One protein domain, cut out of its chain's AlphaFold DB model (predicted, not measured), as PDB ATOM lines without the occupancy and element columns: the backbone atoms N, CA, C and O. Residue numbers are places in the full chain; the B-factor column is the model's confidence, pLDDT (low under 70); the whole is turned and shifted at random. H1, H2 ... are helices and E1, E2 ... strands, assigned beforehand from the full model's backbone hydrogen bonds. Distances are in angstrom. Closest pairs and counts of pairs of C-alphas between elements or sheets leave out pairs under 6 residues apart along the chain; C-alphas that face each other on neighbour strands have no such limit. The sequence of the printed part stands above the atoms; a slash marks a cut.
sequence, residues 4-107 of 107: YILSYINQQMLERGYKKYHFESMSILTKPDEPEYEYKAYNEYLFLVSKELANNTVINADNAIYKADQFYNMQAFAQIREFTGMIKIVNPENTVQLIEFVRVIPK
ATOM      1  N   TYR A   4     159.081 125.696  88.762       81.31
ATOM      2  CA  TYR A   4     159.220 126.145  90.138       81.31
ATOM      3  C   TYR A   4     160.055 125.189  91.006       81.31
ATOM      4  O   TYR A   4     160.903 125.642  91.771       81.31
ATOM      5  N   ILE A   5     159.862 123.872  90.858       82.50
ATOM      6  CA  ILE A   5     160.578 122.859  91.651       82.50
ATOM      7  C   ILE A   5     162.075 122.932  91.350       82.50
ATOM      8  O   ILE A   5     162.892 122.983  92.264       82.50
ATOM      9  N   LEU A   6     162.441 123.006  90.069       86.75
ATOM     10  CA  LEU A   6     163.842 123.115  89.666       86.75
ATOM     11  C   LEU A   6     164.480 124.417  90.160       86.75
ATOM     12  O   LEU A   6     165.612 124.391  90.635       86.75
ATOM     13  N   SER A   7     163.763 125.544  90.106       88.44
ATOM     14  CA  SER A   7     164.242 126.811  90.671       88.44
ATOM     15  C   SER A   7     164.467 126.734  92.183       88.44
ATOM     16  O   SER A   7     165.511 127.184  92.654       88.44
ATOM     17  N   TYR A   8     163.542 126.123  92.931       88.94
ATOM     18  CA  TYR A   8     163.691 125.911  94.373       88.94
ATOM     19  C   TYR A   8     164.921 125.052  94.692       88.94
ATOM     20  O   TYR A   8     165.749 125.427  95.521       88.94
ATOM     21  N   ILE A   9     165.083 123.928  93.989       90.19
ATOM     22  CA  ILE A   9     166.216 123.028  94.210       90.19
ATOM     23  C   ILE A   9     167.542 123.707  93.832       90.19
ATOM     24  O   ILE A   9     168.517 123.606  94.575       90.19
ATOM     25  N   ASN A  10     167.580 124.456  92.722       91.75
ATOM     26  CA  ASN A  10     168.753 125.242  92.333       91.75
ATOM     27  C   ASN A  10     169.164 126.222  93.439       91.75
ATOM     28  O   ASN A  10     170.346 126.319  93.767       91.75
ATOM     29  N   GLN A  11     168.197 126.931  94.028       91.06
ATOM     30  CA  GLN A  11     168.458 127.854  95.130       91.06
ATOM     31  C   GLN A  11     169.031 127.120  96.351       91.06
ATOM     32  O   GLN A  11     170.049 127.555  96.883       91.06
ATOM     33  N   GLN A  12     168.457 125.975  96.738       91.25
ATOM     34  CA  GLN A  12     168.975 125.158  97.844       91.25
ATOM     35  C   GLN A  12     170.423 124.704  97.610       91.25
ATOM     36  O   GLN A  12     171.251 124.756  98.520       91.25
ATOM     37  N   MET A  13     170.763 124.295  96.385       93.12
ATOM     38  CA  MET A  13     172.137 123.906  96.051       93.12
ATOM     39  C   MET A  13     173.112 125.086  96.125       93.12
ATOM     40  O   MET A  13     174.229 124.930  96.623       93.12
ATOM     41  N   LEU A  14     172.694 126.269  95.666       93.25
ATOM     42  CA  LEU A  14     173.503 127.486  95.740       93.25
ATOM     43  C   LEU A  14     173.738 127.933  97.188       93.25
ATOM     44  O   LEU A  14     174.867 128.273  97.532       93.25
ATOM     45  N   GLU A  15     172.709 127.883  98.039       92.94
ATOM     46  CA  GLU A  15     172.807 128.200  99.475       92.94
ATOM     47  C   GLU A  15     173.788 127.267 100.205       92.94
ATOM     48  O   GLU A  15     174.490 127.696 101.120       92.94
ATOM     49  N   ARG A  16     173.915 126.013  99.749       91.62
ATOM     50  CA  ARG A  16     174.898 125.031 100.248       91.62
ATOM     51  C   ARG A  16     176.298 125.195  99.658       91.62
ATOM     52  O   ARG A  16     177.215 124.473 100.037       91.62
ATOM     53  N   GLY A  17     176.482 126.136  98.736       93.31
ATOM     54  CA  GLY A  17     177.768 126.424  98.106       93.31
ATOM     55  C   GLY A  17     178.129 125.505  96.935       93.31
ATOM     56  O   GLY A  17     179.250 125.592  96.423       93.31
ATOM     57  N   TYR A  18     177.207 124.661  96.462       94.44
ATOM     58  CA  TYR A  18     177.452 123.819  95.294       94.44
ATOM     59  C   TYR A  18     177.382 124.644  94.007       94.44
ATOM     60  O   TYR A  18     176.347 125.193  93.636       94.44
ATOM     61  N   LYS A  19     178.511 124.708  93.294       89.50
ATOM     62  CA  LYS A  19     178.633 125.423  92.010       89.50
ATOM     63  C   LYS A  19     178.353 124.534  90.801       89.50
ATOM     64  O   LYS A  19     178.111 125.043  89.711       89.50
ATOM     65  N   LYS A  20     178.461 123.217  90.978       93.06
ATOM     66  CA  LYS A  20     178.242 122.213  89.941       93.06
ATOM     67  C   LYS A  20     177.441 121.065  90.537       93.06
ATOM     68  O   LYS A  20     177.781 120.539  91.590       93.06
ATOM     69  N   TYR A  21     176.375 120.704  89.851       94.62
ATOM     70  CA  TYR A  21     175.525 119.563  90.151       94.62
ATOM     71  C   TYR A  21     174.749 119.225  88.883       94.62
ATOM     72  O   TYR A  21     174.683 120.031  87.949       94.62
ATOM     73  N   HIS A  22     174.178 118.029  88.825       93.88
ATOM     74  CA  HIS A  22     173.229 117.682  87.775       93.88
ATOM     75  C   HIS A  22     171.977 117.048  88.364       93.88
ATOM     76  O   HIS A  22     171.983 116.533  89.484       93.88
ATOM     77  N   PHE A  23     170.906 117.140  87.587       93.38
ATOM     78  CA  PHE A  23     169.600 116.602  87.919       93.38
ATOM     79  C   PHE A  23     169.395 115.265  87.221       93.38
ATOM     80  O   PHE A  23     169.714 115.126  86.039       93.38
ATOM     81  N   GLU A  24     168.800 114.319  87.931       94.00
ATOM     82  CA  GLU A  24     168.308 113.062  87.383       94.00
ATOM     83  C   GLU A  24     166.873 112.835  87.862       94.00
ATOM     84  O   GLU A  24     166.512 113.175  88.989       94.00
ATOM     85  N   SER A  25     166.032 112.262  87.007       91.44
ATOM     86  CA  SER A  25     164.742 111.734  87.441       91.44
ATOM     87  C   SER A  25     164.954 110.360  88.054       91.44
ATOM     88  O   SER A  25     165.597 109.505  87.441       91.44
ATOM     89  N   MET A  26     164.368 110.130  89.219       93.12
ATOM     90  CA  MET A  26     164.354 108.824  89.856       93.12
ATOM     91  C   MET A  26     162.914 108.439  90.161       93.12
ATOM     92  O   MET A  26     162.152 109.237  90.700       93.12
ATOM     93  N   SER A  27     162.552 107.203  89.841       92.88
ATOM     94  CA  SER A  27     161.221 106.680  90.117       92.88
ATOM     95  C   SER A  27     161.334 105.303  90.750       92.88
ATOM     96  O   SER A  27     162.124 104.471  90.303       92.88
ATOM     97  N   ILE A  28     160.534 105.060  91.783       92.94
ATOM     98  CA  ILE A  28     160.406 103.767  92.446       92.94
ATOM     99  C   ILE A  28     158.982 103.282  92.201       92.94
ATOM    100  O   ILE A  28     158.021 103.903  92.655       92.94
ATOM    101  N   LEU A  29     158.854 102.187  91.453       93.50
ATOM    102  CA  LEU A  29     157.582 101.499  91.272       93.50
ATOM    103  C   LEU A  29     157.405 100.497  92.410       93.50
ATOM    104  O   LEU A  29     158.168  99.531  92.499       93.50
ATOM    105  N   THR A  30     156.409 100.724  93.262       92.81
ATOM    106  CA  THR A  30     156.095  99.790  94.342       92.81
ATOM    107  C   THR A  30     155.340  98.571  93.813       92.81
ATOM    108  O   THR A  30     154.683  98.617  92.771       92.81
ATOM    109  N   LYS A  31     155.428  97.463  94.541       90.44
ATOM    110  CA  LYS A  31     154.769  96.194  94.254       90.44
ATOM    111  C   LYS A  31     153.857  95.830  95.426       90.44
ATOM    112  O   LYS A  31     154.123  96.238  96.556       90.44
ATOM    113  N   PRO A  32     152.784  95.070  95.178       86.94
ATOM    114  CA  PRO A  32     151.819  94.743  96.221       86.94
ATOM    115  C   PRO A  32     152.391  93.814  97.308       86.94
ATOM    116  O   PRO A  32     151.884  93.828  98.427       86.94
ATOM    117  N   ASP A  33     153.427  93.036  96.984       88.50
ATOM    118  CA  ASP A  33     154.084  92.023  97.818       88.50
ATOM    119  C   ASP A  33     155.425  92.477  98.422       88.50
ATOM    120  O   ASP A  33     156.072  91.722  99.146       88.50
ATOM    121  N   GLU A  34     155.844  93.715  98.153       90.25
ATOM    122  CA  GLU A  34     157.111  94.279  98.614       90.25
ATOM    123  C   GLU A  34     156.822  95.601  99.345       90.25
ATOM    124  O   GLU A  34     156.656  96.649  98.719       90.25
ATOM    125  N   PRO A  35     156.688  95.564 100.682       89.56
ATOM    126  CA  PRO A  35     156.292  96.738 101.450       89.56
ATOM    127  C   PRO A  35     157.457  97.690 101.720       89.56
ATOM    128  O   PRO A  35     157.216  98.826 102.107       89.56
ATOM    129  N   GLU A  36     158.710  97.265 101.548       94.56
ATOM    130  CA  GLU A  36     159.881  98.061 101.910       94.56
ATOM    131  C   GLU A  36     160.837  98.232 100.732       94.56
ATOM    132  O   GLU A  36     161.177  97.272 100.048       94.56
ATOM    133  N   TYR A  37     161.313  99.462 100.541       95.25
ATOM    134  CA  TYR A  37     162.315  99.823  99.546       95.25
ATOM    135  C   TYR A  37     163.431 100.613 100.209       95.25
ATOM    136  O   TYR A  37     163.170 101.501 101.020       95.25
ATOM    137  N   GLU A  38     164.671 100.332  99.828       95.50
ATOM    138  CA  GLU A  38     165.839 101.046 100.334       95.50
ATOM    139  C   GLU A  38     166.619 101.703  99.200       95.50
ATOM    140  O   GLU A  38     166.795 101.136  98.119       95.50
ATOM    141  N   TYR A  39     167.120 102.905  99.466       94.44
ATOM    142  CA  TYR A  39     167.953 103.650  98.542       94.44
ATOM    143  C   TYR A  39     169.037 104.436  99.283       94.44
ATOM    144  O   TYR A  39     168.781 105.088 100.292       94.44
ATOM    145  N   LYS A  40     170.269 104.387  98.772       94.81
ATOM    146  CA  LYS A  40     171.443 105.007  99.402       94.81
ATOM    147  C   LYS A  40     171.787 106.325  98.712       94.81
ATOM    148  O   LYS A  40     172.394 106.317  97.647       94.81
ATOM    149  N   ALA A  41     171.473 107.438  99.367       93.19
ATOM    150  CA  ALA A  41     171.686 108.805  98.901       93.19
ATOM    151  C   ALA A  41     172.786 109.545  99.700       93.19
ATOM    152  O   ALA A  41     172.602 110.685 100.113       93.19
ATOM    153  N   TYR A  42     173.939 108.917  99.968       91.44
ATOM    154  CA  TYR A  42     174.960 109.480 100.878       91.44
ATOM    155  C   TYR A  42     175.676 110.744 100.379       91.44
ATOM    156  O   TYR A  42     176.190 111.503 101.191       91.44
ATOM    157  N   ASN A  43     175.737 110.968  99.065       90.94
ATOM    158  CA  ASN A  43     176.386 112.140  98.455       90.94
ATOM    159  C   ASN A  43     175.457 112.828  97.451       90.94
ATOM    160  O   ASN A  43     175.894 113.378  96.443       90.94
ATOM    161  N   GLU A  44     174.158 112.724  97.692       94.94
ATOM    162  CA  GLU A  44     173.126 113.223  96.802       94.94
ATOM    163  C   GLU A  44     171.861 113.544  97.585       94.94
ATOM    164  O   GLU A  44     171.695 113.158  98.745       94.94
ATOM    165  N   TYR A  45     170.971 114.267  96.922       95.06
ATOM    166  CA  TYR A  45     169.716 114.718  97.495       95.06
ATOM    167  C   TYR A  45     168.569 114.191  96.649       95.06
ATOM    168  O   TYR A  45     168.574 114.361  95.428       95.06
ATOM    169  N   LEU A  46     167.580 113.573  97.288       95.12
ATOM    170  CA  LEU A  46     166.316 113.224  96.653       95.12
ATOM    171  C   LEU A  46     165.246 114.220  97.079       95.12
ATOM    172  O   LEU A  46     164.948 114.361  98.263       95.12
ATOM    173  N   PHE A  47     164.638 114.880  96.105       93.25
ATOM    174  CA  PHE A  47     163.506 115.770  96.315       93.25
ATOM    175  C   PHE A  47     162.233 115.061  95.872       93.25
ATOM    176  O   PHE A  47     162.085 114.762  94.688       93.25
ATOM    177  N   LEU A  48     161.325 114.775  96.804       91.81
ATOM    178  CA  LEU A  48     160.047 114.132  96.492       91.81
ATOM    179  C   LEU A  48     159.172 115.077  95.667       91.81
ATOM    180  O   LEU A  48     158.910 116.207  96.085       91.81
ATOM    181  N   VAL A  49     158.713 114.594  94.510       88.69
ATOM    182  CA  VAL A  49     157.858 115.360  93.590       88.69
ATOM    183  C   VAL A  49     156.488 114.728  93.348       88.69
ATOM    184  O   VAL A  49     155.616 115.396  92.788       88.69
ATOM    185  N   SER A  50     156.255 113.491  93.802       85.25
ATOM    186  CA  SER A  50     154.913 112.896  93.808       85.25
ATOM    187  C   SER A  50     153.949 113.750  94.632       85.25
ATOM    188  O   SER A  50     154.188 114.018  95.809       85.25
ATOM    189  N   LYS A  51     152.849 114.178  94.003       76.44
ATOM    190  CA  LYS A  51     151.812 115.011  94.641       76.44
ATOM    191  C   LYS A  51     150.878 114.198  95.530       76.44
ATOM    192  O   LYS A  51     150.402 114.701  96.541       76.44
ATOM    193  N   GLU A  52     150.638 112.955  95.141       81.75
ATOM    194  CA  GLU A  52     149.768 112.025  95.838       81.75
ATOM    195  C   GLU A  52     150.548 110.737  96.060       81.75
ATOM    196  O   GLU A  52     151.138 110.183  95.133       81.75
ATOM    197  N   LEU A  53     150.576 110.297  97.311       88.25
ATOM    198  CA  LEU A  53     151.116 109.011  97.716       88.25
ATOM    199  C   LEU A  53     150.016 108.252  98.440       88.25
ATOM    200  O   LEU A  53     149.134 108.856  99.058       88.25
ATOM    201  N   ALA A  54     150.066 106.927  98.366       89.19
ATOM    202  CA  ALA A  54     149.106 106.098  99.072       89.19
ATOM    203  C   ALA A  54     149.108 106.400 100.576       89.19
ATOM    204  O   ALA A  54     150.139 106.707 101.180       89.19
ATOM    205  N   ASN A  55     147.933 106.302 101.193       88.19
ATOM    206  CA  ASN A  55     147.806 106.556 102.620       88.19
ATOM    207  C   ASN A  55     148.709 105.603 103.417       88.19
ATOM    208  O   ASN A  55     148.779 104.416 103.107       88.19
ATOM    209  N   ASN A  56     149.358 106.114 104.461       89.31
ATOM    210  CA  ASN A  56     150.356 105.401 105.258       89.31
ATOM    211  C   ASN A  56     151.675 105.073 104.541       89.31
ATOM    212  O   ASN A  56     152.496 104.372 105.131       89.31
ATOM    213  N   THR A  57     151.943 105.599 103.341       91.75
ATOM    214  CA  THR A  57     153.312 105.583 102.808       91.75
ATOM    215  C   THR A  57     154.227 106.385 103.729       91.75
ATOM    216  O   THR A  57     153.953 107.547 104.031       91.75
ATOM    217  N   VAL A  58     155.324 105.775 104.168       93.38
ATOM    218  CA  VAL A  58     156.349 106.422 104.994       93.38
ATOM    219  C   VAL A  58     157.651 106.467 104.212       93.38
ATOM    220  O   VAL A  58     158.104 105.446 103.716       93.38
ATOM    221  N   ILE A  59     158.269 107.639 104.126       94.69
ATOM    222  CA  ILE A  59     159.621 107.824 103.596       94.69
ATOM    223  C   ILE A  59     160.469 108.322 104.759       94.69
ATOM    224  O   ILE A  59     160.256 109.423 105.263       94.69
ATOM    225  N   ASN A  60     161.396 107.495 105.216       95.12
ATOM    226  CA  ASN A  60     162.314 107.798 106.301       95.12
ATOM    227  C   ASN A  60     163.725 107.932 105.731       95.12
ATOM    228  O   ASN A  60     164.160 107.070 104.974       95.12
ATOM    229  N   ALA A  61     164.424 108.998 106.087       95.81
ATOM    230  CA  ALA A  61     165.815 109.215 105.749       95.81
ATOM    231  C   ALA A  61     166.585 109.749 106.956       95.81
ATOM    232  O   ALA A  61     165.989 110.223 107.924       95.81
ATOM    233  N   ASP A  62     167.913 109.752 106.865       94.19
ATOM    234  CA  ASP A  62     168.784 110.223 107.948       94.19
ATOM    235  C   ASP A  62     168.484 111.681 108.361       94.19
ATOM    236  O   ASP A  62     168.668 112.054 109.519       94.19
ATOM    237  N   ASN A  63     168.005 112.512 107.427       92.31
ATOM    238  CA  ASN A  63     167.713 113.930 107.654       92.31
ATOM    239  C   ASN A  63     166.221 114.262 107.844       92.31
ATOM    240  O   ASN A  63     165.910 115.362 108.305       92.31
ATOM    241  N   ALA A  64     165.295 113.392 107.431       91.81
ATOM    242  CA  ALA A  64     163.875 113.731 107.359       91.81
ATOM    243  C   ALA A  64     162.966 112.500 107.355       91.81
ATOM    244  O   ALA A  64     163.295 111.462 106.790       91.81
ATOM    245  N   ILE A  65     161.763 112.659 107.910       91.38
ATOM    246  CA  ILE A  65     160.691 111.663 107.837       91.38
ATOM    247  C   ILE A  65     159.459 112.312 107.218       91.38
ATOM    248  O   ILE A  65     159.039 113.399 107.619       91.38
ATOM    249  N   TYR A  66     158.861 111.625 106.255       90.88
ATOM    250  CA  TYR A  66     157.591 111.972 105.645       90.88
ATOM    251  C   TYR A  66     156.611 110.813 105.803       90.88
ATOM    252  O   TYR A  66     156.961 109.655 105.584       90.88
ATOM    253  N   LYS A  67     155.369 111.134 106.158       90.19
ATOM    254  CA  LYS A  67     154.256 110.187 106.194       90.19
ATOM    255  C   LYS A  67     153.103 110.769 105.384       90.19
ATOM    256  O   LYS A  67     152.662 111.881 105.669       90.19
ATOM    257  N   ALA A  68     152.637 110.019 104.394       87.56
ATOM    258  CA  ALA A  68     151.440 110.343 103.638       87.56
ATOM    259  C   ALA A  68     150.210 110.128 104.529       87.56
ATOM    260  O   ALA A  68     150.012 109.034 105.064       87.56
ATOM    261  N   ASP A  69     149.406 111.177 104.698       78.94
ATOM    262  CA  ASP A  69     148.173 111.150 105.482       78.94
ATOM    263  C   ASP A  69     147.041 111.843 104.705       78.94
ATOM    264  O   ASP A  69     147.225 112.935 104.160       78.94
ATOM    265  N   GLN A  70     145.865 111.212 104.653       57.69
ATOM    266  CA  GLN A  70     144.692 111.685 103.901       57.69
ATOM    267  C   GLN A  70     144.112 112.999 104.442       57.69
ATOM    268  O   GLN A  70     143.413 113.712 103.721       57.69
ATOM    269  N   PHE A  71     144.400 113.349 105.698       53.38
ATOM    270  CA  PHE A  71     143.854 114.556 106.323       53.38
ATOM    271  C   PHE A  71     144.501 115.865 105.834       53.38
ATOM    272  O   PHE A  71     143.990 116.942 106.135       53.38
ATOM    273  N   TYR A  72     145.578 115.801 105.039       51.56
ATOM    274  CA  TYR A  72     146.314 116.974 104.546       51.56
ATOM    275  C   TYR A  72     145.945 117.413 103.114       51.56
ATOM    276  O   TYR A  72     146.742 118.053 102.433       51.56
ATOM    277  N   ASN A  73     144.697 117.189 102.684       47.56
ATOM    278  CA  ASN A  73     144.147 117.672 101.402       47.56
ATOM    279  C   ASN A  73     144.090 119.215 101.242       47.56
ATOM    280  O   ASN A  73     143.548 119.710 100.257       47.56
ATOM    281  N   MET A  74     144.605 120.002 102.197       44.56
ATOM    282  CA  MET A  74     144.421 121.461 102.255       44.56
ATOM    283  C   MET A  74     145.678 122.314 102.044       44.56
ATOM    284  O   MET A  74     145.571 123.539 102.047       44.56
ATOM    285  N   GLN A  75     146.856 121.737 101.797       45.19
ATOM    286  CA  GLN A  75     148.008 122.533 101.360       45.19
ATOM    287  C   GLN A  75     148.329 122.212  99.903       45.19
ATOM    288  O   GLN A  75     149.024 121.252  99.600       45.19
ATOM    289  N   ALA A  76     147.869 123.081  98.995       45.75
ATOM    290  CA  ALA A  76     148.241 123.101  97.574       45.75
ATOM    291  C   ALA A  76     149.766 123.210  97.331       45.75
ATOM    292  O   ALA A  76     150.234 123.126  96.197       45.75
ATOM    293  N   PHE A  77     150.543 123.371  98.401       48.19
ATOM    294  CA  PHE A  77     151.975 123.159  98.439       48.19
ATOM    295  C   PHE A  77     152.244 121.773  99.023       48.19
ATOM    296  O   PHE A  77     152.335 121.613 100.241       48.19
ATOM    297  N   ALA A  78     152.432 120.772  98.162       52.78
ATOM    298  CA  ALA A  78     153.252 119.633  98.547       52.78
ATOM    299  C   ALA A  78     154.617 120.223  98.936       52.78
ATOM    300  O   ALA A  78     155.351 120.699  98.071       52.78
ATOM    301  N   GLN A  79     154.899 120.338 100.240       62.19
ATOM    302  CA  GLN A  79     156.183 120.839 100.723       62.19
ATOM    303  C   GLN A  79     157.245 119.965 100.066       62.19
ATOM    304  O   GLN A  79     157.285 118.773 100.358       62.19
ATOM    305  N   ILE A  80     158.035 120.526  99.145       76.44
ATOM    306  CA  ILE A  80     159.111 119.798  98.472       76.44
ATOM    307  C   ILE A  80     159.995 119.235  99.587       76.44
ATOM    308  O   ILE A  80     160.664 119.989 100.298       76.44
ATOM    309  N   ARG A  81     159.918 117.920  99.808       88.25
ATOM    310  CA  ARG A  81     160.657 117.243 100.874       88.25
ATOM    311  C   ARG A  81     161.978 116.768 100.315       88.25
ATOM    312  O   ARG A  81     162.014 116.158  99.251       88.25
ATOM    313  N   GLU A  82     163.034 117.047 101.057       92.62
ATOM    314  CA  GLU A  82     164.387 116.635 100.729       92.62
ATOM    315  C   GLU A  82     164.823 115.484 101.632       92.62
ATOM    316  O   GLU A  82     164.656 115.546 102.851       92.62
ATOM    317  N   PHE A  83     165.450 114.481 101.030       94.94
ATOM    318  CA  PHE A  83     165.989 113.307 101.697       94.94
ATOM    319  C   PHE A  83     167.450 113.091 101.287       94.94
ATOM    320  O   PHE A  83     167.809 113.278 100.122       94.94
ATOM    321  N   THR A  84     168.294 112.683 102.230       95.69
ATOM    322  CA  THR A  84     169.696 112.300 101.999       95.69
ATOM    323  C   THR A  84     170.110 111.203 102.986       95.69
ATOM    324  O   THR A  84     169.428 110.976 103.986       95.69
ATOM    325  N   GLY A  85     171.212 110.510 102.703       95.38
ATOM    326  CA  GLY A  85     171.684 109.388 103.515       95.38
ATOM    327  C   GLY A  85     170.986 108.070 103.175       95.38
ATOM    328  O   GLY A  85     170.741 107.785 102.001       95.38
ATOM    329  N   MET A  86     170.696 107.233 104.172       96.56
ATOM    330  CA  MET A  86     169.908 106.014 103.950       96.56
ATOM    331  C   MET A  86     168.420 106.351 103.871       96.56
ATOM    332  O   MET A  86     167.849 106.823 104.843       96.56
ATOM    333  N   ILE A  87     167.784 106.065 102.737       96.69
ATOM    334  CA  ILE A  87     166.358 106.309 102.516       96.69
ATOM    335  C   ILE A  87     165.628 104.972 102.532       96.69
ATOM    336  O   ILE A  87     165.912 104.092 101.723       96.69
ATOM    337  N   LYS A  88     164.659 104.840 103.434       97.31
ATOM    338  CA  LYS A  88     163.757 103.699 103.547       97.31
ATOM    339  C   LYS A  88     162.328 104.143 103.260       97.31
ATOM    340  O   LYS A  88     161.798 105.030 103.926       97.31
ATOM    341  N   ILE A  89     161.698 103.504 102.287       95.50
ATOM    342  CA  ILE A  89     160.302 103.726 101.929       95.50
ATOM    343  C   ILE A  89     159.502 102.515 102.376       95.50
ATOM    344  O   ILE A  89     159.799 101.397 101.969       95.50
ATOM    345  N   VAL A  90     158.478 102.748 103.187       95.81
ATOM    346  CA  VAL A  90     157.494 101.745 103.579       95.81
ATOM    347  C   VAL A  90     156.186 102.068 102.871       95.81
ATOM    348  O   VAL A  90     155.589 103.126 103.080       95.81
ATOM    349  N   ASN A  91     155.767 101.168 101.995       93.19
ATOM    350  CA  ASN A  91     154.549 101.243 101.213       93.19
ATOM    351  C   ASN A  91     153.448 100.394 101.881       93.19
ATOM    352  O   ASN A  91     153.742  99.286 102.334       93.19
ATOM    353  N   PRO A  92     152.191 100.868 101.951       90.81
ATOM    354  CA  PRO A  92     151.078 100.039 102.405       90.81
ATOM    355  C   PRO A  92     150.935  98.762 101.564       90.81
ATOM    356  O   PRO A  92     151.134  98.770 100.347       90.81
ATOM    357  N   GLU A  93     150.543  97.670 102.222       88.25
ATOM    358  CA  GLU A  93     150.292  96.382 101.568       88.25
ATOM    359  C   GLU A  93     149.256  96.508 100.443       88.25
ATOM    360  O   GLU A  93     148.365  97.364 100.479       88.25
ATOM    361  N   ASN A  94     149.356  95.630  99.439       86.19
ATOM    362  CA  ASN A  94     148.420  95.560  98.310       86.19
ATOM    363  C   ASN A  94     148.280  96.871  97.514       86.19
ATOM    364  O   ASN A  94     147.275  97.081  96.834       86.19
ATOM    365  N   THR A  95     149.283  97.751  97.577       88.62
ATOM    366  CA  THR A  95     149.262  99.044  96.891       88.62
ATOM    367  C   THR A  95     150.395  99.160  95.881       88.62
ATOM    368  O   THR A  95     151.559  98.934  96.206       88.62
ATOM    369  N   VAL A  96     150.062  99.570  94.657       92.00
ATOM    370  CA  VAL A  96     151.024  99.860  93.586       92.00
ATOM    371  C   VAL A  96     150.978 101.349  93.287       92.00
ATOM    372  O   VAL A  96     149.918 101.884  92.968       92.00
ATOM    373  N   GLN A  97     152.123 102.011  93.379       91.75
ATOM    374  CA  GLN A  97     152.268 103.421  93.045       91.75
ATOM    375  C   GLN A  97     153.658 103.711  92.484       91.75
ATOM    376  O   GLN A  97     154.618 102.978  92.729       91.75
ATOM    377  N   LEU A  98     153.754 104.802  91.727       91.75
ATOM    378  CA  LEU A  98     155.018 105.336  91.244       91.75
ATOM    379  C   LEU A  98     155.429 106.508  92.135       91.75
ATOM    380  O   LEU A  98     154.786 107.556  92.136       91.75
ATOM    381  N   ILE A  99     156.502 106.320  92.896       92.50
ATOM    382  CA  ILE A  99     157.071 107.358  93.755       92.50
ATOM    383  C   ILE A  99     158.190 108.037  92.977       92.50
ATOM    384  O   ILE A  99     159.158 107.390  92.581       92.50
ATOM    385  N   GLU A 100     158.054 109.334  92.741       91.88
ATOM    386  CA  GLU A 100     158.932 110.117  91.886       91.88
ATOM    387  C   GLU A 100     159.754 111.105  92.710       91.88
ATOM    388  O   GLU A 100     159.240 111.852  93.553       91.88
ATOM    389  N   PHE A 101     161.045 111.144  92.401       93.25
ATOM    390  CA  PHE A 101     162.020 112.047  92.979       93.25
ATOM    391  C   PHE A 101     162.790 112.780  91.881       93.25
ATOM    392  O   PHE A 101     163.085 112.240  90.811       93.25
ATOM    393  N   VAL A 102     163.191 114.008  92.190       93.44
ATOM    394  CA  VAL A 102     164.310 114.667  91.520       93.44
ATOM    395  C   VAL A 102     165.561 114.370  92.329       93.44
ATOM    396  O   VAL A 102     165.682 114.802  93.473       93.44
ATOM    397  N   ARG A 103     166.489 113.631  91.734       95.00
ATOM    398  CA  ARG A 103     167.807 113.356  92.295       95.00
ATOM    399  C   ARG A 103     168.764 114.472  91.893       95.00
ATOM    400  O   ARG A 103     168.827 114.851  90.724       95.00
ATOM    401  N   VAL A 104     169.518 114.985  92.857       95.88
ATOM    402  CA  VAL A 104     170.571 115.979  92.635       95.88
ATOM    403  C   VAL A 104     171.890 115.429  93.120       95.88
ATOM    404  O   VAL A 104     172.027 115.091  94.295       95.88
ATOM    405  N   ILE A 105     172.860 115.388  92.215       95.00
ATOM    406  CA  ILE A 105     174.204 114.888  92.491       95.00
ATOM    407  C   ILE A 105     175.179 116.061  92.360       95.00
ATOM    408  O   ILE A 105     175.440 116.522  91.239       95.00
ATOM    409  N   PRO A 106     175.700 116.583  93.482       93.44
ATOM    410  CA  PRO A 106     176.789 117.551  93.470       93.44
ATOM    411  C   PRO A 106     178.069 117.012  92.819       93.44
ATOM    412  O   PRO A 106     178.329 115.809  92.840       93.44
ATOM    413  N   LYS A 107     178.874 117.914  92.242       86.50
ATOM    414  CA  LYS A 107     180.173 117.617  91.614       86.50
ATOM    415  C   LYS A 107     181.299 118.472  92.174       86.50
ATOM    416  O   LYS A 107     181.068 119.685  92.384       86.50
TER     417      LYS A 107
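AT A GLANCE: This is residues 4 to 107 of the 107 residues of an uncharacterized protein of Bacteroidales bacterium (UniProt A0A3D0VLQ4). A single six-stranded antiparallel sheet is twisted and folds back on itself where its strands E2 and E5 bend sharply, and the helix H1 covers one face over E6. At one edge the first strand E1 pairs with the last strand E6, at the other is the small hairpin of E3 and E4, and a long loop, residues 68 to 80, leads from E4 back into E5. The printed part has 104 residues, with H1 first and then E1 to E6 along the chain; the sheet's order is E1, E6, E2, E5, E3, E4, and the class is mostly strand. The whole is compact, with a radius of gyration of the C-alphas of 13.9 A and spans of 43 by 30 by 21 A.

IN THESE COORDINATES: H1 is residues 4 to 15, 16.6 A long, from C-alpha 4 at (159.220, 126.145, 90.138). E1 is residues 21 to 29, 25.5 A long, from C-alpha 21 at (175.525, 119.563, 90.151). E2, residues 36 to 48, spans 17.0 A and bends by 130 degrees at residue 43. E3 is residues 58 to 61, and E4 is residues 65 to 67. E5, residues 81 to 90, spans 16.0 A and bends by 119 degrees at residue 85. E6 is residues 98 to 106, 25.1 A long, ending with C-alpha 106 at (176.789, 117.551, 93.470).

HOW THE PARTS SIT: E1, an edge strand, is antiparallel to E6 at 158 degrees, with N 24 and O 103 at 2.8 A. E6 is antiparallel to E2, with N 45 and O 104 at 2.9 A. E2 is antiparallel to E5 at 170 degrees, with N 39 and O 87 at 2.8 A before the bend in E2 and N 46 and O 83 at 2.9 A after it. E5 is antiparallel to E3 at 126 degrees, with N 60 and O 88 at 2.8 A. E3 and the edge strand E4 form a hairpin, with N 59 and O 66 at 2.8 A. E1 and E2 are only just apart, their closest C-alphas 8.3 A from each other. H1 and the sheet make two layers, a helix on one face of a sheet. H1 is over E6 at a height of 9.8 A over the sheet; at 29 degrees on the local plane it only just runs along the strands. In H1 every O i to N i+4 pair is within hydrogen-bond range.

THE WHOLE: The two C-alphas farthest apart, those of Lys 19 and Asn 94, are 42.9 A from each other. The printed part has no cut. The link from E4 to E5, 13 residues, is long. The mean pLDDT of the printed part is 87.5; residues 70 to 79 are under 70.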